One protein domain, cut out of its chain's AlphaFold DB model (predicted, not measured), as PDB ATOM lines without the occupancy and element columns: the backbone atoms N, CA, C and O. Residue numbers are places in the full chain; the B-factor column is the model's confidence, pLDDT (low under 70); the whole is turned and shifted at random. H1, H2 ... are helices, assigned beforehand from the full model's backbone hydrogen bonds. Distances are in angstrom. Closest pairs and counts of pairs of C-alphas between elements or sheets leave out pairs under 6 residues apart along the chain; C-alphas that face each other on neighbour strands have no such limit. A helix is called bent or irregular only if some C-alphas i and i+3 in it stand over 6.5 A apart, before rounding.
ATOM      1  N   TRP A 293      44.754  42.396 129.537       85.88
ATOM      2  CA  TRP A 293      45.079  43.587 130.311       85.88
ATOM      3  C   TRP A 293      45.138  44.831 129.448       85.88
ATOM      4  O   TRP A 293      44.790  45.904 129.928       85.88
ATOM      5  N   ILE A 294      45.566  44.707 128.190       82.62
ATOM      6  CA  ILE A 294      45.804  45.887 127.358       82.62
ATOM      7  C   ILE A 294      44.538  46.410 126.670       82.62
ATOM      8  O   ILE A 294      44.314  47.613 126.611       82.62
ATOM      9  N   SER A 295      43.656  45.528 126.210       74.25
ATOM     10  CA  SER A 295      42.484  45.913 125.414       74.25
ATOM     11  C   SER A 295      41.147  45.652 126.113       74.25
ATOM     12  O   SER A 295      40.218  46.437 125.931       74.25
ATOM     13  N   ILE A 296      41.025  44.559 126.880       71.25
ATOM     14  CA  ILE A 296      39.755  44.142 127.508       71.25
ATOM     15  C   ILE A 296      39.555  44.838 128.861       71.25
ATOM     16  O   ILE A 296      38.647  45.647 129.018       71.25
ATOM     17  N   LEU A 297      40.419  44.553 129.833       73.50
ATOM     18  CA  LEU A 297      40.454  45.244 131.127       73.50
ATOM     19  C   LEU A 297      41.004  46.670 130.990       73.50
ATOM     20  O   LEU A 297      40.737  47.546 131.812       73.50
ATOM     21  N   GLY A 298      41.816  46.855 129.954       70.25
ATOM     22  CA  GLY A 298      42.699  47.983 129.773       70.25
ATOM     23  C   GLY A 298      42.071  49.280 129.325       70.25
ATOM     24  O   GLY A 298      40.854  49.471 129.265       70.25
ATOM     25  N   ILE A 299      42.981  50.174 128.980       71.38
ATOM     26  CA  ILE A 299      42.695  51.455 128.365       71.38
ATOM     27  C   ILE A 299      42.827  51.324 126.852       71.38
ATOM     28  O   ILE A 299      43.780  50.752 126.336       71.38
ATOM     29  N   GLN A 300      41.879  51.890 126.115       69.44
ATOM     30  CA  GLN A 300      42.092  52.155 124.693       69.44
ATOM     31  C   GLN A 300      42.423  53.620 124.501       69.44
ATOM     32  O   GLN A 300      41.873  54.466 125.203       69.44
ATOM     33  N   THR A 301      43.269  53.914 123.523       67.44
ATOM     34  CA  THR A 301      43.557  55.285 123.121       67.44
ATOM     35  C   THR A 301      42.798  55.679 121.869       67.44
ATOM     36  O   THR A 301      42.616  54.875 120.954       67.44
ATOM     37  N   TYR A 302      42.331  56.926 121.828       67.25
ATOM     38  CA  TYR A 302      41.662  57.488 120.658       67.25
ATOM     39  C   TYR A 302      42.151  58.904 120.359       67.25
ATOM     40  O   TYR A 302      42.351  59.716 121.262       67.25
ATOM     41  N   SER A 303      42.268  59.218 119.068       62.84
ATOM     42  CA  SER A 303      42.424  60.584 118.579       62.84
ATOM     43  C   SER A 303      41.571  60.811 117.338       62.84
ATOM     44  O   SER A 303      41.413  59.925 116.502       62.84
ATOM     45  N   ARG A 304      41.048  62.034 117.194       60.78
ATOM     46  CA  ARG A 304      40.301  62.453 115.997       60.78
ATOM     47  C   ARG A 304      41.187  62.577 114.759       60.78
ATOM     48  O   ARG A 304      40.671  62.518 113.649       60.78
ATOM     49  N   ASP A 305      42.487  62.786 114.946       69.44
ATOM     50  CA  ASP A 305      43.468  62.733 113.865       69.44
ATOM     51  C   ASP A 305      43.980  61.287 113.754       69.44
ATOM     52  O   ASP A 305      44.659  60.828 114.677       69.44
ATOM     53  N   PRO A 306      43.716  60.564 112.648       65.25
ATOM     54  CA  PRO A 306      44.196  59.195 112.460       65.25
ATOM     55  C   PRO A 306      45.717  59.050 112.603       65.25
ATOM     56  O   PRO A 306      46.200  58.001 113.018       65.25
ATOM     57  N   ARG A 307      46.497  60.105 112.323       65.62
ATOM     58  CA  ARG A 307      47.959  60.088 112.505       65.62
ATOM     59  C   ARG A 307      48.372  60.123 113.973       65.62
ATOM     60  O   ARG A 307      49.457  59.666 114.310       65.62
ATOM     61  N   ARG A 308      47.506  60.657 114.834       69.88
ATOM     62  CA  ARG A 308      47.677  60.709 116.291       69.88
ATOM     63  C   ARG A 308      46.834  59.664 117.016       69.88
ATOM     64  O   ARG A 308      46.890  59.590 118.238       69.88
ATOM     65  N   SER A 309      46.050  58.867 116.288       68.06
ATOM     66  CA  SER A 309      45.275  57.754 116.837       68.06
ATOM     67  C   SER A 309      46.189  56.544 117.034       68.06
ATOM     68  O   SER A 309      46.051  55.515 116.377       68.06
ATOM     69  N   LEU A 310      47.178  56.723 117.905       69.25
ATOM     70  CA  LEU A 310      48.120  55.699 118.334       69.25
ATOM     71  C   LEU A 310      47.476  54.900 119.464       69.25
ATOM     72  O   LEU A 310      47.070  55.489 120.466       69.25
ATOM     73  N   GLY A 311      47.331  53.593 119.254       67.75
ATOM     74  CA  GLY A 311      46.717  52.629 120.155       67.75
ATOM     75  C   GLY A 311      47.690  52.057 121.189       67.75
ATOM     76  O   GLY A 311      48.904  52.231 121.095       67.75
ATOM     77  N   PHE A 312      47.144  51.282 122.123       72.50
ATOM     78  CA  PHE A 312      47.857  50.163 122.760       72.50
ATOM     79  C   PHE A 312      47.407  48.842 122.126       72.50
ATOM     80  O   PHE A 312      47.278  47.822 122.794       72.50
ATOM     81  N   GLY A 313      47.032  48.902 120.847       71.06
ATOM     82  CA  GLY A 313      46.218  47.890 120.202       71.06
ATOM     83  C   GLY A 313      46.987  46.598 120.034       71.06
ATOM     84  O   GLY A 313      46.502  45.576 120.483       71.06
ATOM     85  N   GLU A 314      48.173  46.654 119.432       82.12
ATOM     86  CA  GLU A 314      48.883  45.449 118.979       82.12
ATOM     87  C   GLU A 314      50.373  45.474 119.339       82.12
ATOM     88  O   GLU A 314      50.916  44.484 119.827       82.12
ATOM     89  N   GLY A 315      51.044  46.620 119.187       87.88
ATOM     90  CA  GLY A 315      52.476  46.735 119.462       87.88
ATOM     91  C   GLY A 315      52.855  46.555 120.933       87.88
ATOM     92  O   GLY A 315      53.887  45.960 121.235       87.88
ATOM     93  N   PHE A 316      52.005  47.013 121.855       89.69
ATOM     94  CA  PHE A 316      52.193  46.798 123.295       89.69
ATOM     95  C   PHE A 316      52.033  45.315 123.677       89.69
ATOM     96  O   PHE A 316      52.919  44.784 124.348       89.69
ATOM     97  N   PRO A 317      50.966  44.616 123.234       88.69
ATOM     98  CA  PRO A 317      50.874  43.165 123.356       88.69
ATOM     99  C   PRO A 317      52.101  42.414 122.835       88.69
ATOM    100  O   PRO A 317      52.624  41.567 123.560       88.69
ATOM    101  N   MET A 318      52.623  42.777 121.657       87.25
ATOM    102  CA  MET A 318      53.833  42.149 121.111       87.25
ATOM    103  C   MET A 318      55.082  42.397 121.957       87.25
ATOM    104  O   MET A 318      55.896  41.497 122.142       87.25
ATOM    105  N   TYR A 319      55.238  43.609 122.495       91.94
ATOM    106  CA  TYR A 319      56.366  43.933 123.365       91.94
ATOM    107  C   TYR A 319      56.434  42.999 124.584       91.94
ATOM    108  O   TYR A 319      57.502  42.479 124.908       91.94
ATOM    109  N   TYR A 320      55.297  42.729 125.227       92.88
ATOM    110  CA  TYR A 320      55.256  41.810 126.365       92.88
ATOM    111  C   TYR A 320      55.287  40.333 125.949       92.88
ATOM    112  O   TYR A 320      55.884  39.520 126.660       92.88
ATOM    113  N   SER A 321      54.674  39.967 124.820       90.88
ATOM    114  CA  SER A 321      54.513  38.564 124.418       90.88
ATOM    115  C   SER A 321      55.838  37.842 124.193       90.88
ATOM    116  O   SER A 321      55.982  36.695 124.610       90.88
ATOM    117  N   PHE A 322      56.831  38.514 123.610       90.31
ATOM    118  CA  PHE A 322      58.152  37.940 123.350       90.31
ATOM    119  C   PHE A 322      58.904  37.591 124.637       90.31
ATOM    120  O   PHE A 322      59.449  36.492 124.769       90.31
ATOM    121  N   THR A 323      58.885  38.498 125.618       92.62
ATOM    122  CA  THR A 323      59.503  38.252 126.928       92.62
ATOM    123  C   THR A 323      58.775  37.131 127.668       92.62
ATOM    124  O   THR A 323      59.419  36.229 128.198       92.62
ATOM    125  N   LEU A 324      57.439  37.126 127.649       92.75
ATOM    126  CA  LEU A 324      56.634  36.066 128.261       92.75
ATOM    127  C   LEU A 324      56.905  34.692 127.630       92.75
ATOM    128  O   LEU A 324      57.136  33.722 128.353       92.75
ATOM    129  N   ALA A 325      56.930  34.606 126.298       89.38
ATOM    130  CA  ALA A 325      57.221  33.368 125.580       89.38
ATOM    131  C   ALA A 325      58.623  32.837 125.914       89.38
ATOM    132  O   ALA A 325      58.791  31.637 126.139       89.38
ATOM    133  N   TYR A 326      59.626  33.717 126.031       92.06
ATOM    134  CA  TYR A 326      60.946  33.337 126.535       92.06
ATOM    135  C   TYR A 326      60.893  32.854 127.989       92.06
ATOM    136  O   TYR A 326      61.520  31.852 128.323       92.06
ATOM    137  N   GLU A 327      60.155  33.525 128.874       93.75
ATOM    138  CA  GLU A 327      60.056  33.107 130.272       93.75
ATOM    139  C   GLU A 327      59.454  31.700 130.416       93.75
ATOM    140  O   GLU A 327      59.921  30.947 131.276       93.75
ATOM    141  N   TYR A 328      58.493  31.334 129.564       88.62
ATOM    142  CA  TYR A 328      57.883  30.005 129.546       88.62
ATOM    143  C   TYR A 328      58.797  28.941 128.916       88.62
ATOM    144  O   TYR A 328      59.082  27.914 129.528       88.62
ATOM    145  N   THR A 329      59.296  29.199 127.705       86.06
ATOM    146  CA  THR A 329      60.008  28.200 126.881       86.06
ATOM    147  C   THR A 329      61.512  28.138 127.130       86.06
ATOM    148  O   THR A 329      62.157  27.133 126.835       86.06
ATOM    149  N   LYS A 330      62.089  29.232 127.637       89.38
ATOM    150  CA  LYS A 330      63.531  29.517 127.694       89.38
ATOM    151  C   LYS A 330      64.224  29.574 126.326       89.38
ATOM    152  O   LYS A 330      65.454  29.572 126.261       89.38
ATOM    153  N   GLU A 331      63.472  29.695 125.232       85.69
ATOM    154  CA  GLU A 331      64.025  29.825 123.884       85.69
ATOM    155  C   GLU A 331      64.395  31.284 123.572       85.69
ATOM    156  O   GLU A 331      63.532  32.138 123.360       85.69
ATOM    157  N   ARG A 332      65.699  31.583 123.499       87.94
ATOM    158  CA  ARG A 332      66.222  32.947 123.268       87.94
ATOM    159  C   ARG A 332      65.721  33.603 121.980       87.94
ATOM    160  O   ARG A 332      65.616  34.823 121.921       87.94
ATOM    161  N   ARG A 333      65.331  32.815 120.973       84.19
ATOM    162  CA  ARG A 333      64.789  33.327 119.704       84.19
ATOM    163  C   ARG A 333      63.576  34.246 119.874       84.19
ATOM    164  O   ARG A 333      63.376  35.107 119.023       84.19
ATOM    165  N   TYR A 334      62.780  34.075 120.935       86.25
ATOM    166  CA  TYR A 334      61.651  34.968 121.198       86.25
ATOM    167  C   TYR A 334      62.142  36.366 121.586       86.25
ATOM    168  O   TYR A 334      61.603  37.350 121.097       86.25
ATOM    169  N   LEU A 335      63.230  36.475 122.360       90.88
ATOM    170  CA  LEU A 335      63.846  37.766 122.686       90.88
ATOM    171  C   LEU A 335      64.418  38.458 121.442       90.88
ATOM    172  O   LEU A 335      64.284  39.670 121.290       90.88
ATOM    173  N   GLY A 336      64.974  37.694 120.500       87.31
ATOM    174  CA  GLY A 336      65.477  38.242 119.239       87.31
ATOM    175  C   GLY A 336      64.396  38.880 118.350       87.31
ATOM    176  O   GLY A 336      64.723  39.712 117.499       87.31
ATOM    177  N   HIS A 337      63.103  38.590 118.573       87.56
ATOM    178  CA  HIS A 337      62.016  39.315 117.905       87.56
ATOM    179  C   HIS A 337      62.016  40.809 118.252       87.56
ATOM    180  O   HIS A 337      61.642  41.613 117.400       87.56
ATOM    181  N   HIS A 338      62.501  41.208 119.434       90.25
ATOM    182  CA  HIS A 338      62.589  42.627 119.770       90.25
ATOM    183  C   HIS A 338      63.487  43.384 118.775       90.25
ATOM    184  O   HIS A 338      63.067  44.343 118.111       90.25
ATOM    185  N   TYR A 339      64.675  42.828 118.523       89.94
ATOM    186  CA  TYR A 339      65.615  43.393 117.564       89.94
ATOM    187  C   TYR A 339      65.098  43.339 116.115       89.94
ATOM    188  O   TYR A 339      65.355  44.254 115.327       89.94
ATOM    189  N   LEU A 340      64.336  42.301 115.746       87.00
ATOM    190  CA  LEU A 340      63.675  42.214 114.438       87.00
ATOM    191  C   LEU A 340      62.733  43.404 114.201       87.00
ATOM    192  O   LEU A 340      62.809  44.047 113.150       87.00
ATOM    193  N   TYR A 341      61.874  43.723 115.171       88.50
ATOM    194  CA  TYR A 341      60.939  44.845 115.064       88.50
ATOM    195  C   TYR A 341      61.670  46.190 115.007       88.50
ATOM    196  O   TYR A 341      61.341  47.041 114.178       88.50
ATOM    197  N   TYR A 342      62.746  46.356 115.777       90.25
ATOM    198  CA  TYR A 342      63.639  47.505 115.620       90.25
ATOM    199  C   TYR A 342      64.192  47.638 114.188       90.25
ATOM    200  O   TYR A 342      64.138  48.720 113.589       90.25
ATOM    201  N   LEU A 343      64.695  46.544 113.603       88.12
ATOM    202  CA  LEU A 343      65.221  46.550 112.238       88.12
ATOM    203  C   LEU A 343      64.151  46.937 111.214       88.12
ATOM    204  O   LEU A 343      64.437  47.739 110.324       88.12
ATOM    205  N   LEU A 344      62.932  46.406 111.338       88.81
ATOM    206  CA  LEU A 344      61.816  46.736 110.448       88.81
ATOM    207  C   LEU A 344      61.477  48.227 110.490       88.81
ATOM    208  O   LEU A 344      61.280  48.860 109.448       88.81
ATOM    209  N   TYR A 345      61.467  48.808 111.689       91.00
ATOM    210  CA  TYR A 345      61.213  50.229 111.867       91.00
ATOM    211  C   TYR A 345      62.295  51.078 111.194       91.00
ATOM    212  O   TYR A 345      61.981  51.943 110.371       91.00
ATOM    213  N   MET A 346      63.570  50.782 111.455       88.69
ATOM    214  CA  MET A 346      64.686  51.580 110.939       88.69
ATOM    215  C   MET A 346      64.954  51.402 109.443       88.69
ATOM    216  O   MET A 346      65.480  52.313 108.807       88.69
ATOM    217  N   ARG A 347      64.610  50.247 108.862       85.50
ATOM    218  CA  ARG A 347      64.898  49.921 107.452       85.50
ATOM    219  C   ARG A 347      63.827  50.379 106.462       85.50
ATOM    220  O   ARG A 347      64.037  50.247 105.256       85.50
ATOM    221  N   GLY A 348      62.698  50.904 106.934       84.56
ATOM    222  CA  GLY A 348      61.646  51.415 106.049       84.56
ATOM    223  C   GLY A 348      60.345  51.798 106.749       84.56
ATOM    224  O   GLY A 348      59.676  52.726 106.291       84.56
ATOM    225  N   GLY A 349      60.018  51.162 107.882       88.75
ATOM    226  CA  GLY A 349      58.778  51.433 108.614       88.75
ATOM    227  C   GLY A 349      58.639  52.901 109.024       88.75
ATOM    228  O   GLY A 349      57.597  53.515 108.795       88.75
ATOM    229  N   ARG A 350      59.721  53.504 109.529       91.38
ATOM    230  CA  ARG A 350      59.766  54.918 109.919       91.38
ATOM    231  C   ARG A 350      59.448  55.864 108.759       91.38
ATOM    232  O   ARG A 350      58.570  56.717 108.868       91.38
ATOM    233  N   ASP A 351      60.135  55.706 107.632       89.25
ATOM    234  CA  ASP A 351      59.979  56.585 106.465       89.25
ATOM    235  C   ASP A 351      58.614  56.408 105.786       89.25
ATOM    236  O   ASP A 351      58.083  57.328 105.157       89.25
ATOM    237  N   ARG A 352      58.033  55.213 105.906       87.19
ATOM    238  CA  ARG A 352      56.675  54.914 105.458       87.19
ATOM    239  C   ARG A 352      55.633  55.644 106.305       87.19
ATOM    240  O   ARG A 352      54.785  56.326 105.733       87.19
ATOM    241  N   LEU A 353      55.753  55.596 107.634       88.69
ATOM    242  CA  LEU A 353      54.881  56.333 108.560       88.69
ATOM    243  C   LEU A 353      54.963  57.846 108.336       88.69
ATOM    244  O   LEU A 353      53.933  58.503 108.202       88.69
ATOM    245  N   LYS A 354      56.178  58.396 108.191       89.12
ATOM    246  CA  LYS A 354      56.392  59.833 107.931       89.12
ATOM    247  C   LYS A 354      55.747  60.316 106.624       89.12
ATOM    248  O   LYS A 354      55.341  61.472 106.535       89.12
ATOM    249  N   ARG A 355      55.628  59.449 105.613       87.12
ATOM    250  CA  ARG A 355      54.987  59.766 104.322       87.12
ATOM    251  C   ARG A 355      53.489  59.466 104.270       87.12
ATOM    252  O   ARG A 355      52.916  59.684 103.210       87.12
ATOM    253  N   TRP A 356      52.896  58.978 105.367       81.62
ATOM    254  CA  TRP A 356      51.491  58.582 105.543       81.62
ATOM    255  C   TRP A 356      50.598  58.743 104.301       81.62
ATOM    256  O   TRP A 356      50.168  59.858 103.986       81.62
ATOM    257  N   SER A 357      50.249  57.625 103.658       80.50
ATOM    258  CA  SER A 357      49.296  57.595 102.544       80.50
ATOM    259  C   SER A 357      48.071  56.751 102.907       80.50
ATOM    260  O   SER A 357      48.241  55.580 103.233       80.50
ATOM    261  N   PRO A 358      46.839  57.284 102.802       73.75
ATOM    262  CA  PRO A 358      45.614  56.494 102.960       73.75
ATOM    263  C   PRO A 358      45.457  55.372 101.921       73.75
ATOM    264  O   PRO A 358      44.696  54.437 102.140       73.75
ATOM    265  N   GLU A 359      46.157  55.462 100.785       79.81
ATOM    266  CA  GLU A 359      46.151  54.432  99.732       79.81
ATOM    267  C   GLU A 359      47.070  53.249 100.062       79.81
ATOM    268  O   GLU A 359      47.015  52.197  99.421       79.81
ATOM    269  N   ASP A 360      47.940  53.414 101.056       80.12
ATOM    270  CA  ASP A 360      48.804  52.345 101.509       80.12
ATOM    271  C   ASP A 360      48.010  51.351 102.364       80.12
ATOM    272  O   ASP A 360      47.736  51.576 103.542       80.12
ATOM    273  N   LYS A 361      47.696  50.201 101.759       77.50
ATOM    274  CA  LYS A 361      46.918  49.121 102.379       77.50
ATOM    275  C   LYS A 361      47.482  48.568 103.694       77.50
ATOM    276  O   LYS A 361      46.745  47.853 104.364       77.50
ATOM    277  N   TYR A 362      48.755  48.825 104.029       80.88
ATOM    278  CA  TYR A 362      49.356  48.356 105.285       80.88
ATOM    279  C   TYR A 362      49.786  49.479 106.235       80.88
ATOM    280  O   TYR A 362      50.458  49.202 107.226       80.88
ATOM    281  N   ILE A 363      49.443  50.745 105.960       83.38
ATOM    282  CA  ILE A 363      49.879  51.860 106.817       83.38
ATOM    283  C   ILE A 363      49.372  51.715 108.255       83.38
ATOM    284  O   ILE A 363      50.104  51.999 109.200       83.38
ATOM    285  N   GLU A 364      48.152  51.201 108.416       80.25
ATOM    286  CA  GLU A 364      47.551  50.935 109.718       80.25
ATOM    287  C   GLU A 364      48.314  49.831 110.454       80.25
ATOM    288  O   GLU A 364      48.692  50.046 111.596       80.25
ATOM    289  N   GLN A 365      48.664  48.718 109.799       80.12
ATOM    290  CA  GLN A 365      49.452  47.643 110.412       80.12
ATOM    291  C   GLN A 365      50.865  48.100 110.787       80.12
ATOM    292  O   GLN A 365      51.388  47.737 111.836       80.12
ATOM    293  N   VAL A 366      51.495  48.938 109.958       85.88
ATOM    294  CA  VAL A 366      52.791  49.551 110.288       85.88
ATOM    295  C   VAL A 366      52.663  50.464 111.507       85.88
ATOM    296  O   VAL A 366      53.568  50.501 112.340       85.88
ATOM    297  N   ARG A 367      51.545  51.176 111.660       86.62
ATOM    298  CA  ARG A 367      51.287  51.984 112.854       86.62
ATOM    299  C   ARG A 367      51.032  51.099 114.079       86.62
ATOM    300  O   ARG A 367      51.726  51.256 115.076       86.62
ATOM    301  N   THR A 368      50.080  50.171 114.003       84.06
ATOM    302  CA  THR A 368      49.576  49.421 115.163       84.06
ATOM    303  C   THR A 368      50.520  48.329 115.634       84.06
ATOM    304  O   THR A 368      50.730  48.193 116.830       84.06
ATOM    305  N   TYR A 369      51.118  47.560 114.726       83.56
ATOM    306  CA  TYR A 369      52.033  46.483 115.103       83.56
ATOM    307  C   TYR A 369      53.443  47.040 115.300       83.56
ATOM    308  O   TYR A 369      54.032  46.919 116.369       83.56
ATOM    309  N   LEU A 370      53.994  47.705 114.286       88.06
ATOM    310  CA  LEU A 370      55.406  48.081 114.312       88.06
ATOM    311  C   LEU A 370      55.686  49.329 115.160       88.06
ATOM    312  O   LEU A 370      56.594  49.314 115.990       88.06
ATOM    313  N   TYR A 371      54.945  50.422 114.965       90.75
ATOM    314  CA  TYR A 371      55.269  51.677 115.646       90.75
ATOM    315  C   TYR A 371      54.870  51.699 117.120       90.75
ATOM    316  O   TYR A 371      55.664  52.143 117.947       90.75
ATOM    317  N   GLU A 372      53.684  51.193 117.471       90.50
ATOM    318  CA  GLU A 372      53.282  51.074 118.882       90.50
ATOM    319  C   GLU A 372      54.267  50.205 119.676       90.50
ATOM    320  O   GLU A 372      54.548  50.510 120.833       90.50
ATOM    321  N   TYR A 373      54.859  49.182 119.047       91.75
ATOM    322  CA  TYR A 373      55.926  48.380 119.646       91.75
ATOM    323  C   TYR A 373      57.175  49.234 119.928       91.75
ATOM    324  O   TYR A 373      57.685  49.249 121.048       91.75
ATOM    325  N   VAL A 374      57.647  50.007 118.942       93.81
ATOM    326  CA  VAL A 374      58.811  50.900 119.117       93.81
ATOM    327  C   VAL A 374      58.543  51.952 120.193       93.81
ATOM    328  O   VAL A 374      59.437  52.293 120.967       93.81
ATOM    329  N   MET A 375      57.306  52.444 120.276       93.88
ATOM    330  CA  MET A 375      56.869  53.343 121.337       93.88
ATOM    331  C   MET A 375      56.919  52.662 122.711       93.88
ATOM    332  O   MET A 375      57.439  53.267 123.644       93.88
ATOM    333  N   ALA A 376      56.464  51.411 122.843       94.12
ATOM    334  CA  ALA A 376      56.571  50.653 124.094       94.12
ATOM    335  C   ALA A 376      58.034  50.529 124.557       94.12
ATOM    336  O   ALA A 376      58.352  50.877 125.694       94.12
ATOM    337  N   VAL A 377      58.943  50.152 123.652       94.56
ATOM    338  CA  VAL A 377      60.392  50.081 123.925       94.56
ATOM    339  C   VAL A 377      60.951  51.443 124.343       94.56
ATOM    340  O   VAL A 377      61.726  51.552 125.297       94.56
ATOM    341  N   TYR A 378      60.566  52.509 123.642       96.00
ATOM    342  CA  TYR A 378      60.993  53.864 123.975       96.00
ATOM    343  C   TYR A 378      60.542  54.270 125.384       96.00
ATOM    344  O   TYR A 378      61.356  54.785 126.155       96.00
ATOM    345  N   LEU A 379      59.277  54.030 125.733       95.50
ATOM    346  CA  LEU A 379      58.720  54.377 127.040       95.50
ATOM    347  C   LEU A 379      59.361  53.548 128.157       95.50
ATOM    348  O   LEU A 379      59.777  54.118 129.164       95.50
ATOM    349  N   GLU A 380      59.547  52.242 127.947       95.81
ATOM    350  CA  GLU A 380      60.312  51.369 128.845       95.81
ATOM    351  C   GLU A 380      61.718  51.936 129.101       95.81
ATOM    352  O   GLU A 380      62.173  52.030 130.243       95.81
ATOM    353  N   ARG A 381      62.422  52.374 128.048       95.25
ATOM    354  CA  ARG A 381      63.751  52.989 128.175       95.25
ATOM    355  C   ARG A 381      63.713  54.272 129.008       95.25
ATOM    356  O   ARG A 381      64.647  54.500 129.778       95.25
ATOM    357  N   GLN A 382      62.704  55.131 128.841       95.88
ATOM    358  CA  GLN A 382      62.609  56.366 129.630       95.88
ATOM    359  C   GLN A 382      62.297  56.076 131.098       95.88
ATOM    360  O   GLN A 382      62.937  56.652 131.976       95.88
ATOM    361  N   LEU A 383      61.380  55.148 131.366       96.81
ATOM    362  CA  LEU A 383      61.003  54.743 132.719       96.81
ATOM    363  C   LEU A 383      62.171  54.077 133.459       96.81
ATOM    364  O   LEU A 383      62.424  54.388 134.626       96.81
ATOM    365  N   ASN A 384      62.980  53.269 132.769       95.38
ATOM    366  CA  ASN A 384      64.144  52.624 133.379       95.38
ATOM    367  C   ASN A 384      65.195  53.625 133.890       95.38
ATOM    368  O   ASN A 384      65.901  53.336 134.856       95.38
ATOM    369  N   LYS A 385      65.281  54.834 133.311       95.62
ATOM    370  CA  LYS A 385      66.176  55.900 133.807       95.62
ATOM    371  C   LYS A 385      65.780  56.419 135.190       95.62
ATOM    372  O   LYS A 385      66.625  56.981 135.880       95.62
ATOM    373  N   VAL A 386      64.522  56.227 135.585       96.88
ATOM    374  CA  VAL A 386      63.987  56.606 136.899       96.88
ATOM    375  C   VAL A 386      63.651  55.390 137.771       96.88
ATOM    376  O   VAL A 386      62.973  55.519 138.786       96.88
ATOM    377  N   GLY A 387      64.153  54.203 137.406       96.50
ATOM    378  CA  GLY A 387      63.965  52.972 138.178       96.50
ATOM    379  C   GLY A 387      62.539  52.417 138.130       96.50
ATOM    380  O   GLY A 387      62.095  51.795 139.095       96.50
ATOM    381  N   LYS A 388      61.813  52.677 137.038       97.25
ATOM    382  CA  LYS A 388      60.440  52.219 136.790       97.25
ATOM    383  C   LYS A 388      60.363  51.473 135.460       97.25
ATOM    384  O   LYS A 388      61.254  51.595 134.630       97.25
ATOM    385  N   THR A 389      59.287  50.730 135.251       95.88
ATOM    386  CA  THR A 389      59.032  49.956 134.026       95.88
ATOM    387  C   THR A 389      57.784  50.463 133.310       95.88
ATOM    388  O   THR A 389      56.937  51.121 133.916       95.88
ATOM    389  N   LEU A 390      57.610  50.114 132.034       94.75
ATOM    390  CA  LEU A 390      56.356  50.355 131.316       94.75
ATOM    391  C   LEU A 390      55.171  49.681 132.015       94.75
ATOM    392  O   LEU A 390      54.076  50.237 132.048       94.75
ATOM    393  N   ALA A 391      55.404  48.522 132.637       94.44
ATOM    394  CA  ALA A 391      54.394  47.840 133.434       94.44
ATOM    395  C   ALA A 391      53.969  48.656 134.666       94.44
ATOM    396  O   ALA A 391      52.791  48.642 135.014       94.44
ATOM    397  N   ASP A 392      54.877  49.425 135.284       95.12
ATOM    398  CA  ASP A 392      54.518  50.335 136.376       95.12
ATOM    399  C   ASP A 392      53.565  51.436 135.913       95.12
ATOM    400  O   ASP A 392      52.556  51.684 136.572       95.12
ATOM    401  N   ALA A 393      53.871  52.069 134.777       94.19
ATOM    402  CA  ALA A 393      53.016  53.098 134.193       94.19
ATOM    403  C   ALA A 393      51.665  52.531 133.750       94.19
ATOM    404  O   ALA A 393      50.625  53.145 133.983       94.19
ATOM    405  N   TYR A 394      51.664  51.329 133.174       92.25
ATOM    406  CA  TYR A 394      50.435  50.663 132.772       92.25
ATOM    407  C   TYR A 394      49.568  50.265 133.976       92.25
ATOM    408  O   TYR A 394      48.359  50.474 133.951       92.25
ATOM    409  N   ALA A 395      50.171  49.771 135.060       91.75
ATOM    410  CA  ALA A 395      49.473  49.475 136.313       91.75
ATOM    411  C   ALA A 395      48.812  50.727 136.915       91.75
ATOM    412  O   ALA A 395      47.665  50.673 137.364       91.75
ATOM    413  N   GLU A 396      49.512  51.863 136.888       92.25
ATOM    414  CA  GLU A 396      48.964  53.150 137.324       92.25
ATOM    415  C   GLU A 396      47.808  53.605 136.421       92.25
ATOM    416  O   GLU A 396      46.791  54.110 136.892       92.25
ATOM    417  N   ALA A 397      47.910  53.370 135.114       90.69
ATOM    418  CA  ALA A 397      46.828  53.682 134.196       90.69
ATOM    419  C   ALA A 397      45.602  52.779 134.403       90.69
ATOM    420  O   ALA A 397      44.474  53.273 134.406       90.69
ATOM    421  N   LEU A 398      45.798  51.480 134.646       89.44
ATOM    422  CA  LEU A 398      44.718  50.549 134.985       89.44
ATOM    423  C   LEU A 398      43.994  50.959 136.272       89.44
ATOM    424  O   LEU A 398      42.763  50.951 136.303       89.44
ATOM    425  N   SER A 399      44.732  51.358 137.314       88.94
ATOM    426  CA  SER A 399      44.138  51.744 138.602       88.94
ATOM    427  C   SER A 399      43.207  52.959 138.479       88.94
ATOM    428  O   SER A 399      42.186  53.027 139.169       88.94
ATOM    429  N   ARG A 400      43.513  53.880 137.556       87.81
ATOM    430  CA  ARG A 400      42.742  55.108 137.302       87.81
ATOM    431  C   ARG A 400      41.646  54.944 136.247       87.81
ATOM    432  O   ARG A 400      40.589  55.561 136.358       87.81
ATOM    433  N   TYR A 401      41.902  54.143 135.212       87.12
ATOM    434  CA  TYR A 401      41.174  54.213 133.941       87.12
ATOM    435  C   TYR A 401      40.719  52.853 133.384       87.12
ATOM    436  O   TYR A 401      40.315  52.786 132.222       87.12
ATOM    437  N   GLN A 402      40.731  51.781 134.181       86.25
ATOM    438  CA  GLN A 402      40.189  50.465 133.801       86.25
ATOM    439  C   GLN A 402      38.865  50.544 133.010       86.25
ATOM    440  O   GLN A 402      37.948  51.294 133.360       86.25
ATOM    441  N   TYR A 403      38.766  49.756 131.937       83.06
ATOM    442  CA  TYR A 403      37.627  49.686 131.011       83.06
ATOM    443  C   TYR A 403      37.285  50.977 130.246       83.06
ATOM    444  O   TYR A 403      36.326  50.991 129.466       83.06
ATOM    445  N   THR A 404      38.048  52.060 130.407       81.06
ATOM    446  CA  THR A 404      37.764  53.338 129.740       81.06
ATOM    447  C   THR A 404      38.521  53.496 128.419       81.06
ATOM    448  O   THR A 404      39.304  52.642 127.995       81.06
ATOM    449  N   THR A 405      38.212  54.576 127.707       79.38
ATOM    450  CA  THR A 405      39.029  55.076 126.602       79.38
ATOM    451  C   THR A 405      39.642  56.387 127.068       79.38
ATOM    452  O   THR A 405      38.903  57.261 127.523       79.38
ATOM    453  N   ILE A 406      40.958  56.518 126.949       80.38
ATOM    454  CA  ILE A 406      41.689  57.762 127.208       80.38
ATOM    455  C   ILE A 406      42.360  58.238 125.917       80.38
ATOM    456  O   ILE A 406      42.280  57.587 124.881       80.38
ATOM    457  N   SER A 407      42.978  59.402 125.912       83.56
ATOM    458  CA  SER A 407      43.874  59.840 124.841       83.56
ATOM    459  C   SER A 407      45.290  59.309 125.080       83.56
ATOM    460  O   SER A 407      45.645  58.940 126.200       83.56
ATOM    461  N   LEU A 408      46.125  59.265 124.033       86.75
ATOM    462  CA  LEU A 408      47.543  58.948 124.228       86.75
ATOM    463  C   LEU A 408      48.201  59.974 125.162       86.75
ATOM    464  O   LEU A 408      48.982  59.583 126.019       86.75
ATOM    465  N   ASP A 409      47.853  61.258 125.038       88.69
ATOM    466  CA  ASP A 409      48.385  62.308 125.909       88.69
ATOM    467  C   ASP A 409      48.083  62.040 127.387       88.69
ATOM    468  O   ASP A 409      49.001  62.125 128.192       88.69
ATOM    469  N   GLU A 410      46.861  61.615 127.730       90.12
ATOM    470  CA  GLU A 410      46.511  61.226 129.107       90.12
ATOM    471  C   GLU A 410      47.359  60.051 129.620       90.12
ATOM    472  O   GLU A 410      47.674  59.994 130.805       90.12
ATOM    473  N   PHE A 411      47.747  59.103 128.762       91.06
ATOM    474  CA  PHE A 411      48.670  58.037 129.168       91.06
ATOM    475  C   PHE A 411      50.104  58.549 129.341       91.06
ATOM    476  O   PHE A 411      50.792  58.159 130.281       91.06
ATOM    477  N   LEU A 412      50.569  59.424 128.445       93.25
ATOM    478  CA  LEU A 412      51.900  60.022 128.545       93.25
ATOM    479  C   LEU A 412      52.019  60.931 129.775       93.25
ATOM    480  O   LEU A 412      53.079  60.939 130.395       93.25
ATOM    481  N   ASP A 413      50.937  61.605 130.179       95.00
ATOM    482  CA  ASP A 413      50.865  62.347 131.443       95.00
ATOM    483  C   ASP A 413      51.183  61.416 132.627       95.00
ATOM    484  O   ASP A 413      52.008  61.755 133.467       95.00
ATOM    485  N   ILE A 414      50.624  60.198 132.660       95.12
ATOM    486  CA  ILE A 414      50.914  59.200 133.712       95.12
ATOM    487  C   ILE A 414      52.392  58.788 133.691       95.12
ATOM    488  O   ILE A 414      53.024  58.665 134.741       95.12
ATOM    489  N   VAL A 415      52.963  58.571 132.503       96.25
ATOM    490  CA  VAL A 415      54.386  58.227 132.352       96.25
ATOM    491  C   VAL A 415      55.282  59.352 132.892       96.25
ATOM    492  O   VAL A 415      56.259  59.081 133.596       96.25
ATOM    493  N   GLU A 416      54.939  60.606 132.604       97.75
ATOM    494  CA  GLU A 416      55.663  61.791 133.072       97.75
ATOM    495  C   GLU A 416      55.468  62.049 134.575       97.75
ATOM    496  O   GLU A 416      56.433  62.383 135.263       97.75
ATOM    497  N   GLU A 417      54.272  61.812 135.125       97.06
ATOM    498  CA  GLU A 417      53.989  61.867 136.568       97.06
ATOM    499  C   GLU A 417      54.848  60.878 137.371       97.06
ATOM    500  O   GLU A 417      55.260  61.171 138.495       97.06
ATOM    501  N   ILE A 418      55.163  59.718 136.787       95.31
ATOM    502  CA  ILE A 418      56.072  58.715 137.367       95.31
ATOM    503  C   ILE A 418      57.544  59.182 137.324       95.31
ATOM    504  O   ILE A 418      58.409  58.606 137.989       95.31
ATOM    505  N   GLY A 419      57.831  60.260 136.593       95.31
ATOM    506  CA  GLY A 419      59.125  60.935 136.536       95.31
ATOM    507  C   GLY A 419      59.905  60.698 135.245       95.31
ATOM    508  O   GLY A 419      61.018  61.211 135.111       95.31
ATOM    509  N   ALA A 420      59.370  59.935 134.288       96.69
ATOM    510  CA  ALA A 420      60.040  59.725 133.008       96.69
ATOM    511  C   ALA A 420      59.924  60.971 132.116       96.69
ATOM    512  O   ALA A 420      58.860  61.558 131.975       96.69
ATOM    513  N   ASN A 421      61.021  61.363 131.466       95.50
ATOM    514  CA  ASN A 421      60.995  62.452 130.491       95.50
ATOM    515  C   ASN A 421      60.644  61.904 129.102       95.50
ATOM    516  O   ASN A 421      61.398  61.092 128.557       95.50
ATOM    517  N   VAL A 422      59.525  62.354 128.535       95.62
ATOM    518  CA  VAL A 422      58.991  61.879 127.257       95.62
ATOM    519  C   VAL A 422      59.105  62.973 126.197       95.62
ATOM    520  O   VAL A 422      58.610  64.085 126.349       95.62
ATOM    521  N   ASP A 423      59.715  62.639 125.063       95.56
ATOM    522  CA  ASP A 423      59.705  63.488 123.874       95.56
ATOM    523  C   ASP A 423      58.440  63.209 123.054       95.56
ATOM    524  O   ASP A 423      58.418  62.384 122.135       95.56
ATOM    525  N   ARG A 424      57.358  63.909 123.403       92.88
ATOM    526  CA  ARG A 424      56.075  63.787 122.697       92.88
ATOM    527  C   ARG A 424      56.181  64.179 121.223       92.88
ATOM    528  O   ARG A 424      55.480  63.606 120.392       92.88
ATOM    529  N   ASN A 425      57.063  65.119 120.874       92.62
ATOM    530  CA  ASN A 425      57.256  65.520 119.481       92.62
ATOM    531  C   ASN A 425      57.832  64.365 118.668       92.62
ATOM    532  O   ASN A 425      57.291  64.064 117.607       92.62
ATOM    533  N   ALA A 426      58.850  63.677 119.191       92.56
ATOM    534  CA  ALA A 426      59.409  62.490 118.555       92.56
ATOM    535  C   ALA A 426      58.364  61.367 118.400       92.56
ATOM    536  O   ALA A 426      58.334  60.708 117.357       92.56
ATOM    537  N   ILE A 427      57.460  61.193 119.377       92.31
ATOM    538  CA  ILE A 427      56.332  60.250 119.269       92.31
ATOM    539  C   ILE A 427      55.396  60.640 118.112       92.31
ATOM    540  O   ILE A 427      55.050  59.806 117.276       92.31
ATOM    541  N   TYR A 428      54.981  61.902 118.015       89.00
ATOM    542  CA  TYR A 428      54.036  62.317 116.974       89.00
ATOM    543  C   TYR A 428      54.672  62.485 115.586       89.00
ATOM    544  O   TYR A 428      53.962  62.447 114.581       89.00
ATOM    545  N   SER A 429      55.996  62.646 115.501       90.31
ATOM    546  CA  SER A 429      56.739  62.722 114.236       90.31
ATOM    547  C   SER A 429      57.300  61.380 113.765       90.31
ATOM    548  O   SER A 429      58.023  61.350 112.765       90.31
ATOM    549  N   PHE A 430      57.001  60.283 114.473       91.31
ATOM    550  CA  PHE A 430      57.560  58.954 114.213       91.31
ATOM    551  C   PHE A 430      59.092  58.978 114.166       91.31
ATOM    552  O   PHE A 430      59.685  58.450 113.229       91.31
ATOM    553  N   ASP A 431      59.748  59.643 115.117       92.31
ATOM    554  CA  ASP A 431      61.209  59.795 115.135       92.31
ATOM    555  C   ASP A 431      61.834  59.344 116.455       92.31
ATOM    556  O   ASP A 431      62.707  59.998 117.018       92.31
ATOM    557  N   LEU A 432      61.362  58.204 116.954       91.81
ATOM    558  CA  LEU A 432      61.896  57.587 118.158       91.81
ATOM    559  C   LEU A 432      63.196  56.847 117.843       91.81
ATOM    560  O   LEU A 432      63.246  56.019 116.936       91.81
ATOM    561  N   ASP A 433      64.234  57.110 118.632       84.94
ATOM    562  CA  ASP A 433      65.476  56.341 118.594       84.94
ATOM    563  C   ASP A 433      65.550  55.379 119.786       84.94
ATOM    564  O   ASP A 433      65.686  55.778 120.951       84.94
ATOM    565  N   VAL A 434      65.462  54.087 119.477       87.31
ATOM    566  CA  VAL A 434      65.563  52.982 120.439       87.31
ATOM    567  C   VAL A 434      66.793  52.100 120.198       87.31
ATOM    568  O   VAL A 434      66.944  51.076 120.861       87.31
ATOM    569  N   TYR A 435      67.702  52.502 119.300       86.94
ATOM    570  CA  TYR A 435      68.819  51.666 118.853       86.94
ATOM    571  C   TYR A 435      69.688  51.142 119.991       86.94
ATOM    572  O   TYR A 435      69.938  49.942 120.067       86.94
ATOM    573  N   ASP A 436      70.145  52.028 120.877       85.69
ATOM    574  CA  ASP A 436      71.061  51.645 121.955       85.69
ATOM    575  C   ASP A 436      70.433  50.622 122.904       85.69
ATOM    576  O   ASP A 436      71.125  49.740 123.406       85.69
ATOM    577  N   TYR A 437      69.125  50.738 123.153       86.12
ATOM    578  CA  TYR A 437      68.399  49.818 124.024       86.12
ATOM    579  C   TYR A 437      68.259  48.449 123.355       86.12
ATOM    580  O   TYR A 437      68.655  47.437 123.925       86.12
ATOM    581  N   GLU A 438      67.775  48.430 122.118       86.88
ATOM    582  CA  GLU A 438      67.551  47.205 121.350       86.88
ATOM    583  C   GLU A 438      68.850  46.453 121.074       86.88
ATOM    584  O   GLU A 438      68.957  45.245 121.286       86.88
ATOM    585  N   ARG A 439      69.897  47.184 120.682       86.00
ATOM    586  CA  ARG A 439      71.212  46.600 120.438       86.00
ATOM    587  C   ARG A 439      71.818  46.015 121.709       86.00
ATOM    588  O   ARG A 439      72.403  44.941 121.649       86.00
ATOM    589  N   LYS A 440      71.722  46.724 122.835       88.00
ATOM    590  CA  LYS A 440      72.311  46.276 124.101       88.00
ATOM    591  C   LYS A 440      71.607  45.039 124.659       88.00
ATOM    592  O   LYS A 440      72.283  44.209 125.256       88.00
ATOM    593  N   ASN A 441      70.286  44.953 124.515       87.50
ATOM    594  CA  ASN A 441      69.496  43.925 125.193       87.50
ATOM    595  C   ASN A 441      69.181  42.703 124.320       87.50
ATOM    596  O   ASN A 441      69.062  41.625 124.882       87.50
ATOM    597  N   TYR A 442      69.062  42.847 122.991       89.94
ATOM    598  CA  TYR A 442      68.470  41.794 122.146       89.94
ATOM    599  C   TYR A 442      69.251  41.457 120.868       89.94
ATOM    600  O   TYR A 442      68.893  40.516 120.159       89.94
ATOM    601  N   PHE A 443      70.322  42.191 120.543       88.62
ATOM    602  CA  PHE A 443      71.113  41.920 119.333       88.62
ATOM    603  C   PHE A 443      71.684  40.500 119.311       88.62
ATOM    604  O   PHE A 443      71.617  39.824 118.286       88.62
ATOM    605  N   ASP A 444      72.212  40.046 120.446       88.06
ATOM    606  CA  ASP A 444      72.831  38.725 120.555       88.06
ATOM    607  C   ASP A 444      71.793  37.592 120.462       88.06
ATOM    608  O   ASP A 444      72.125  36.490 120.034       88.06
ATOM    609  N   ASP A 445      70.530  37.854 120.815       89.88
ATOM    610  CA  ASP A 445      69.428  36.886 120.699       89.88
ATOM    611  C   ASP A 445      68.872  36.794 119.271       89.88
ATOM    612  O   ASP A 445      68.303  35.775 118.874       89.88
ATOM    613  N   PHE A 446      69.058  37.842 118.464       88.00
ATOM    614  CA  PHE A 446      68.566  37.884 117.089       88.00
ATOM    615  C   PHE A 446      69.191  36.800 116.201       88.00
ATOM    616  O   PHE A 446      68.546  36.303 115.277       88.00
ATOM    617  N   GLU A 447      70.430  36.384 116.479       83.56
ATOM    618  CA  GLU A 447      71.059  35.290 115.738       83.56
ATOM    619  C   GLU A 447      70.281  33.973 115.896       83.56
ATOM    620  O   GLU A 447      70.127  33.229 114.922       83.56
ATOM    621  N   ASP A 448      69.733  33.705 117.084       83.25
ATOM    622  CA  ASP A 448      68.942  32.503 117.358       83.25
ATOM    623  C   ASP A 448      67.588  32.547 116.637       83.25
ATOM    624  O   ASP A 448      67.152  31.534 116.082       83.25
ATOM    625  N   THR A 449      66.968  33.728 116.537       80.62
ATOM    626  CA  THR A 449      65.791  33.960 115.683       80.62
ATOM    627  C   THR A 449      66.089  33.634 114.221       80.62
ATOM    628  O   THR A 449      65.353  32.874 113.589       80.62
ATOM    629  N   VAL A 450      67.187  34.164 113.673       77.75
ATOM    630  CA  VAL A 450      67.563  33.930 112.271       77.75
ATOM    631  C   VAL A 450      67.835  32.447 112.027       77.75
ATOM    632  O   VAL A 450      67.326  31.895 111.053       77.75
ATOM    633  N   LYS A 451      68.599  31.783 112.905       74.38
ATOM    634  CA  LYS A 451      68.875  30.340 112.810       74.38
ATOM    635  C   LYS A 451      67.589  29.529 112.790       74.38
ATOM    636  O   LYS A 451      67.440  28.657 111.940       74.38
ATOM    637  N   PHE A 452      66.660  29.838 113.688       73.44
ATOM    638  CA  PHE A 452      65.388  29.141 113.781       73.44
ATOM    639  C   PHE A 452      64.586  29.217 112.475       73.44
ATOM    640  O   PHE A 452      64.176  28.184 111.946       73.44
ATOM    641  N   PHE A 453      64.409  30.412 111.906       69.12
ATOM    642  CA  PHE A 453      63.657  30.567 110.654       69.12
ATOM    643  C   PHE A 453      64.387  29.986 109.441       69.12
ATOM    644  O   PHE A 453      63.754  29.391 108.573       69.12
ATOM    645  N   VAL A 454      65.715  30.112 109.384       66.62
ATOM    646  CA  VAL A 454      66.553  29.497 108.342       66.62
ATOM    647  C   VAL A 454      66.381  27.981 108.322       66.62
ATOM    648  O   VAL A 454      66.226  27.402 107.248       66.62
ATOM    649  N   LEU A 455      66.381  27.346 109.496       64.19
ATOM    650  CA  LEU A 455      66.252  25.896 109.627       64.19
ATOM    651  C   LEU A 455      64.827  25.410 109.339       64.19
ATOM    652  O   LEU A 455      64.671  24.425 108.626       64.19
ATOM    653  N   ASN A 456      63.797  26.104 109.834       57.97
ATOM    654  CA  ASN A 456      62.400  25.678 109.670       57.97
ATOM    655  C   ASN A 456      61.799  25.994 108.292       57.97
ATOM    656  O   ASN A 456      60.860  25.327 107.867       57.97
ATOM    657  N   HIS A 457      62.329  26.987 107.578       56.44
ATOM    658  CA  HIS A 457      61.859  27.355 106.236       56.44
ATOM    659  C   HIS A 457      62.887  27.070 105.133       56.44
ATOM    660  O   HIS A 457      62.747  27.588 104.024       56.44
ATOM    661  N   GLU A 458      63.928  26.291 105.446       53.50
ATOM    662  CA  GLU A 458      65.004  25.876 104.533       53.50
ATOM    663  C   GLU A 458      65.603  27.029 103.693       53.50
ATOM    664  O   GLU A 458      65.988  26.849 102.535       53.50
ATOM    665  N   MET A 459      65.693  28.243 104.251       55.66
ATOM    666  CA  MET A 459      66.148  29.432 103.517       55.66
ATOM    667  C   MET A 459      67.543  29.889 103.957       55.66
ATOM    668  O   MET A 459      67.838  29.877 105.144       55.66
ATOM    669  N   PRO A 460      68.425  30.363 103.056       58.50
ATOM    670  CA  PRO A 460      69.729  30.882 103.465       58.50
ATOM    671  C   PRO A 460      69.584  32.195 104.266       58.50
ATOM    672  O   PRO A 460      68.735  33.018 103.919       58.50
ATOM    673  N   PRO A 461      70.459  32.494 105.249       63.50
ATOM    674  CA  PRO A 461      70.341  33.692 106.095       63.50
ATOM    675  C   PRO A 461      70.198  35.015 105.324       63.50
ATOM    676  O   PRO A 461      69.437  35.896 105.713       63.50
ATOM    677  N   ALA A 462      70.887  35.157 104.186       66.62
ATOM    678  CA  ALA A 462      70.802  36.351 103.341       66.62
ATOM    679  C   ALA A 462      69.384  36.617 102.796       66.62
ATOM    680  O   ALA A 462      69.027  37.767 102.550       66.62
ATOM    681  N   MET A 463      68.585  35.564 102.609       65.44
ATOM    682  CA  MET A 463      67.194  35.658 102.177       65.44
ATOM    683  C   MET A 463      66.312  36.193 103.306       65.44
ATOM    684  O   MET A 463      65.491  37.067 103.053       65.44
ATOM    685  N   PHE A 464      66.562  35.783 104.551       70.56
ATOM    686  CA  PHE A 464      65.869  36.325 105.723       70.56
ATOM    687  C   PHE A 464      66.092  37.840 105.878       70.56
ATOM    688  O   PHE A 464      65.138  38.605 105.977       70.56
ATOM    689  N   TYR A 465      67.338  38.313 105.770       73.19
ATOM    690  CA  TYR A 465      67.630  39.755 105.798       73.19
ATOM    691  C   TYR A 465      66.987  40.535 104.642       73.19
ATOM    692  O   TYR A 465      66.525  41.659 104.838       73.19
ATOM    693  N   ALA A 466      66.935  39.941 103.446       73.69
ATOM    694  CA  ALA A 466      66.245  40.522 102.301       73.69
ATOM    695  C   ALA A 466      64.745  40.701 102.563       73.69
ATOM    696  O   ALA A 466      64.191  41.746 102.224       73.69
ATOM    697  N   PHE A 467      64.095  39.715 103.185       74.38
ATOM    698  CA  PHE A 467      62.689  39.819 103.566       74.38
ATOM    699  C   PHE A 467      62.436  40.942 104.555       74.38
ATOM    700  O   PHE A 467      61.500  41.700 104.341       74.38
ATOM    701  N   ILE A 468      63.291  41.108 105.566       78.25
ATOM    702  CA  ILE A 468      63.177  42.231 106.506       78.25
ATOM    703  C   ILE A 468      63.165  43.559 105.741       78.25
ATOM    704  O   ILE A 468      62.321  44.411 106.002       78.25
ATOM    705  N   ASP A 469      64.055  43.731 104.757       75.56
ATOM    706  CA  ASP A 469      64.077  44.946 103.934       75.56
ATOM    707  C   ASP A 469      62.791  45.105 103.105       75.56
ATOM    708  O   ASP A 469      62.274  46.214 102.966       75.56
ATOM    709  N   ILE A 470      62.260  44.019 102.539       75.00
ATOM    710  CA  ILE A 470      61.033  44.046 101.730       75.00
ATOM    711  C   ILE A 470      59.819  44.376 102.596       75.00
ATOM    712  O   ILE A 470      59.068  45.285 102.246       75.00
ATOM    713  N   GLU A 471      59.645  43.686 103.720       75.56
ATOM    714  CA  GLU A 471      58.537  43.893 104.651       75.56
ATOM    715  C   GLU A 471      58.569  45.313 105.222       75.56
ATOM    716  O   GLU A 471      57.570  46.030 105.124       75.56
ATOM    717  N   ALA A 472      59.742  45.789 105.662       77.62
ATOM    718  CA  ALA A 472      59.929  47.157 106.149       77.62
ATOM    719  C   ALA A 472      59.497  48.222 105.127       77.62
ATOM    720  O   ALA A 472      58.938  49.255 105.495       77.62
ATOM    721  N   ASN A 473      59.760  47.990 103.837       73.81
ATOM    722  CA  ASN A 473      59.517  48.980 102.788       73.81
ATOM    723  C   ASN A 473      58.166  48.823 102.075       73.81
ATOM    724  O   ASN A 473      57.708  49.782 101.451       73.81
ATOM    725  N   LYS A 474      57.569  47.625 102.075       72.75
ATOM    726  CA  LYS A 474      56.456  47.275 101.172       72.75
ATOM    727  C   LYS A 474      55.401  46.335 101.762       72.75
ATOM    728  O   LYS A 474      54.331  46.217 101.164       72.75
ATOM    729  N   GLY A 475      55.692  45.639 102.857       70.62
ATOM    730  CA  GLY A 475      54.898  44.496 103.314       70.62
ATOM    731  C   GLY A 475      54.023  44.766 104.539       70.62
ATOM    732  O   GLY A 475      53.692  45.925 104.818       70.62
ATOM    733  N   ASN A 476      53.613  43.687 105.214       73.06
ATOM    734  CA  ASN A 476      52.815  43.705 106.441       73.06
ATOM    735  C   ASN A 476      53.694  43.265 107.631       73.06
ATOM    736  O   ASN A 476      53.985  42.071 107.757       73.06
ATOM    737  N   PRO A 477      54.076  44.186 108.536       68.31
ATOM    738  CA  PRO A 477      54.960  43.852 109.648       68.31
ATOM    739  C   PRO A 477      54.369  42.825 110.628       68.31
ATOM    740  O   PRO A 477      55.137  42.076 111.219       68.31
ATOM    741  N   GLU A 478      53.039  42.725 110.733       62.94
ATOM    742  CA  GLU A 478      52.315  41.752 111.575       62.94
ATOM    743  C   GLU A 478      52.767  40.301 111.334       62.94
ATOM    744  O   GLU A 478      52.977  39.545 112.276       62.94
ATOM    745  N   TYR A 479      52.974  39.914 110.069       55.91
ATOM    746  CA  TYR A 479      53.347  38.545 109.691       55.91
ATOM    747  C   TYR A 479      54.836  38.383 109.400       55.91
ATOM    748  O   TYR A 479      55.259  37.335 108.924       55.91
ATOM    749  N   THR A 480      55.661  39.392 109.681       59.19
ATOM    750  CA  THR A 480      57.104  39.267 109.455       59.19
ATOM    751  C   THR A 480      57.773  38.158 110.290       59.19
ATOM    752  O   THR A 480      58.653  37.491 109.742       59.19
ATOM    753  N   PRO A 481      57.367  37.871 111.548       51.53
ATOM    754  CA  PRO A 481      57.836  36.669 112.246       51.53
ATOM    755  C   PRO A 481      57.118  35.384 111.781       51.53
ATOM    756  O   PRO A 481      57.519  34.287 112.147       51.53
ATOM    757  N   TYR A 482      56.077  35.482 110.952       51.06
ATOM    758  CA  TYR A 482      55.241  34.362 110.516       51.06
ATOM    759  C   TYR A 482      55.347  34.209 109.001       51.06
ATOM    760  O   TYR A 482      54.441  34.562 108.244       51.06
ATOM    761  N   LEU A 483      56.491  33.708 108.541       48.50
ATOM    762  CA  LEU A 483      56.758  33.480 107.124       48.50
ATOM    763  C   LEU A 483      55.756  32.469 106.543       48.50
ATOM    764  O   LEU A 483      55.988  31.261 106.518       48.50
TER     765      LEU A 483
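What this domain is: This is residues 293 to 483 of the 511 residues of an uncharacterized protein of Pyrococcus yayanosii (strain CH1 / JCM 16557) (UniProt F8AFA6). Two long helices, H3 and H4, cross steeply in the core; H2, H8 and H9 pack round H3, while H5 meets the far part of H4, with H6 packed on H5. The small H1 and H7 touch no helix, and the long link from H1 to H2 runs past the H5 and H6 side, where residues 300 to 301 pair with 405 to 406, parallel. The 191 printed residues hold nine named helices, H1 to H9 in order, and no named strand: all helix, with mostly crossed packing. The whole is compact, with a radius of gyration of the C-alphas of 16.5 A, and spans 49 by 41 by 30 A.

Where its parts are: Find C-alpha 293 at (45.079, 43.587, 130.311), where H1, residues 293 to 296, begins. Next come H2, residues 315 to 329, 21.3 A long, H3, residues 333 to 354, 30.2 A, and H4, residues 363 to 384, also 30.2 A; H4 begins at C-alpha 363 (49.879, 51.860, 106.817). Read on through H5, residues 390 to 401, H6, residues 408 to 417, H7, residues 424 to 428, and H8, residues 435 to 456, 28.3 A. H9, residues 461 to 474, runs 20.0 A to C-alpha 474 at (56.456, 47.275, 101.172). H3 and H8 are irregular: C-alphas 347 and 350 are 7.6 A apart, and 441 and 444 are 7.7 A apart.

How they stand to each other: Start at the hub, H3, which touches four helices. It touches H4 at a steep tilt of 63 degrees, opposite ways; the closest C-alphas, of Tyr 341 and Leu 370, are 6.5 A apart. With residues 333 to 338 alone it touches H2, its hairpin partner, closest at C-alphas Phe 322 and Tyr 334, 5.1 A. With residues 333 to 342 alone it touches H8, closest at C-alphas Gly 336 and Phe 446, 3.8 A. H9 touches H3 with residues 468 to 473 alone, closest at C-alphas Gly 348 and Ala 472, 4.6 A. Residue 390 alone of H5 touches H4, with residues 376 to 383 alone, about perpendicular at 75 degrees; C-alphas Glu 380 and Leu 390 are closest, 4.8 A. H5, with residues 393 to 397 alone, touches H6, closest at C-alphas Ala 393 and Val 415, 5.6 A. H1 and H5 are near each other; H7 is close to but not clearly touching H4, with C-alphas Met 375 and Ile 427 closest at 7.2 A. Every O i to N i+4 pair is within hydrogen-bond range in H5, H6, H7 and H9, against 10 of 11 in H2, 12 of 18 in H3, 16 of 18 in H4 and 13 of 18 in H8; H1 is too short for one.

The domain as a whole: The two farthest C-alphas, of Arg 400 and Pro 460, are 49.6 A apart. The printed part has no cut; the link from H1 to H2, 18 residues, is long. Look for pLDDT under 70 at residues 300 to 311, 453 to 463 and 477 to 483; the mean of the printed part is 83.2.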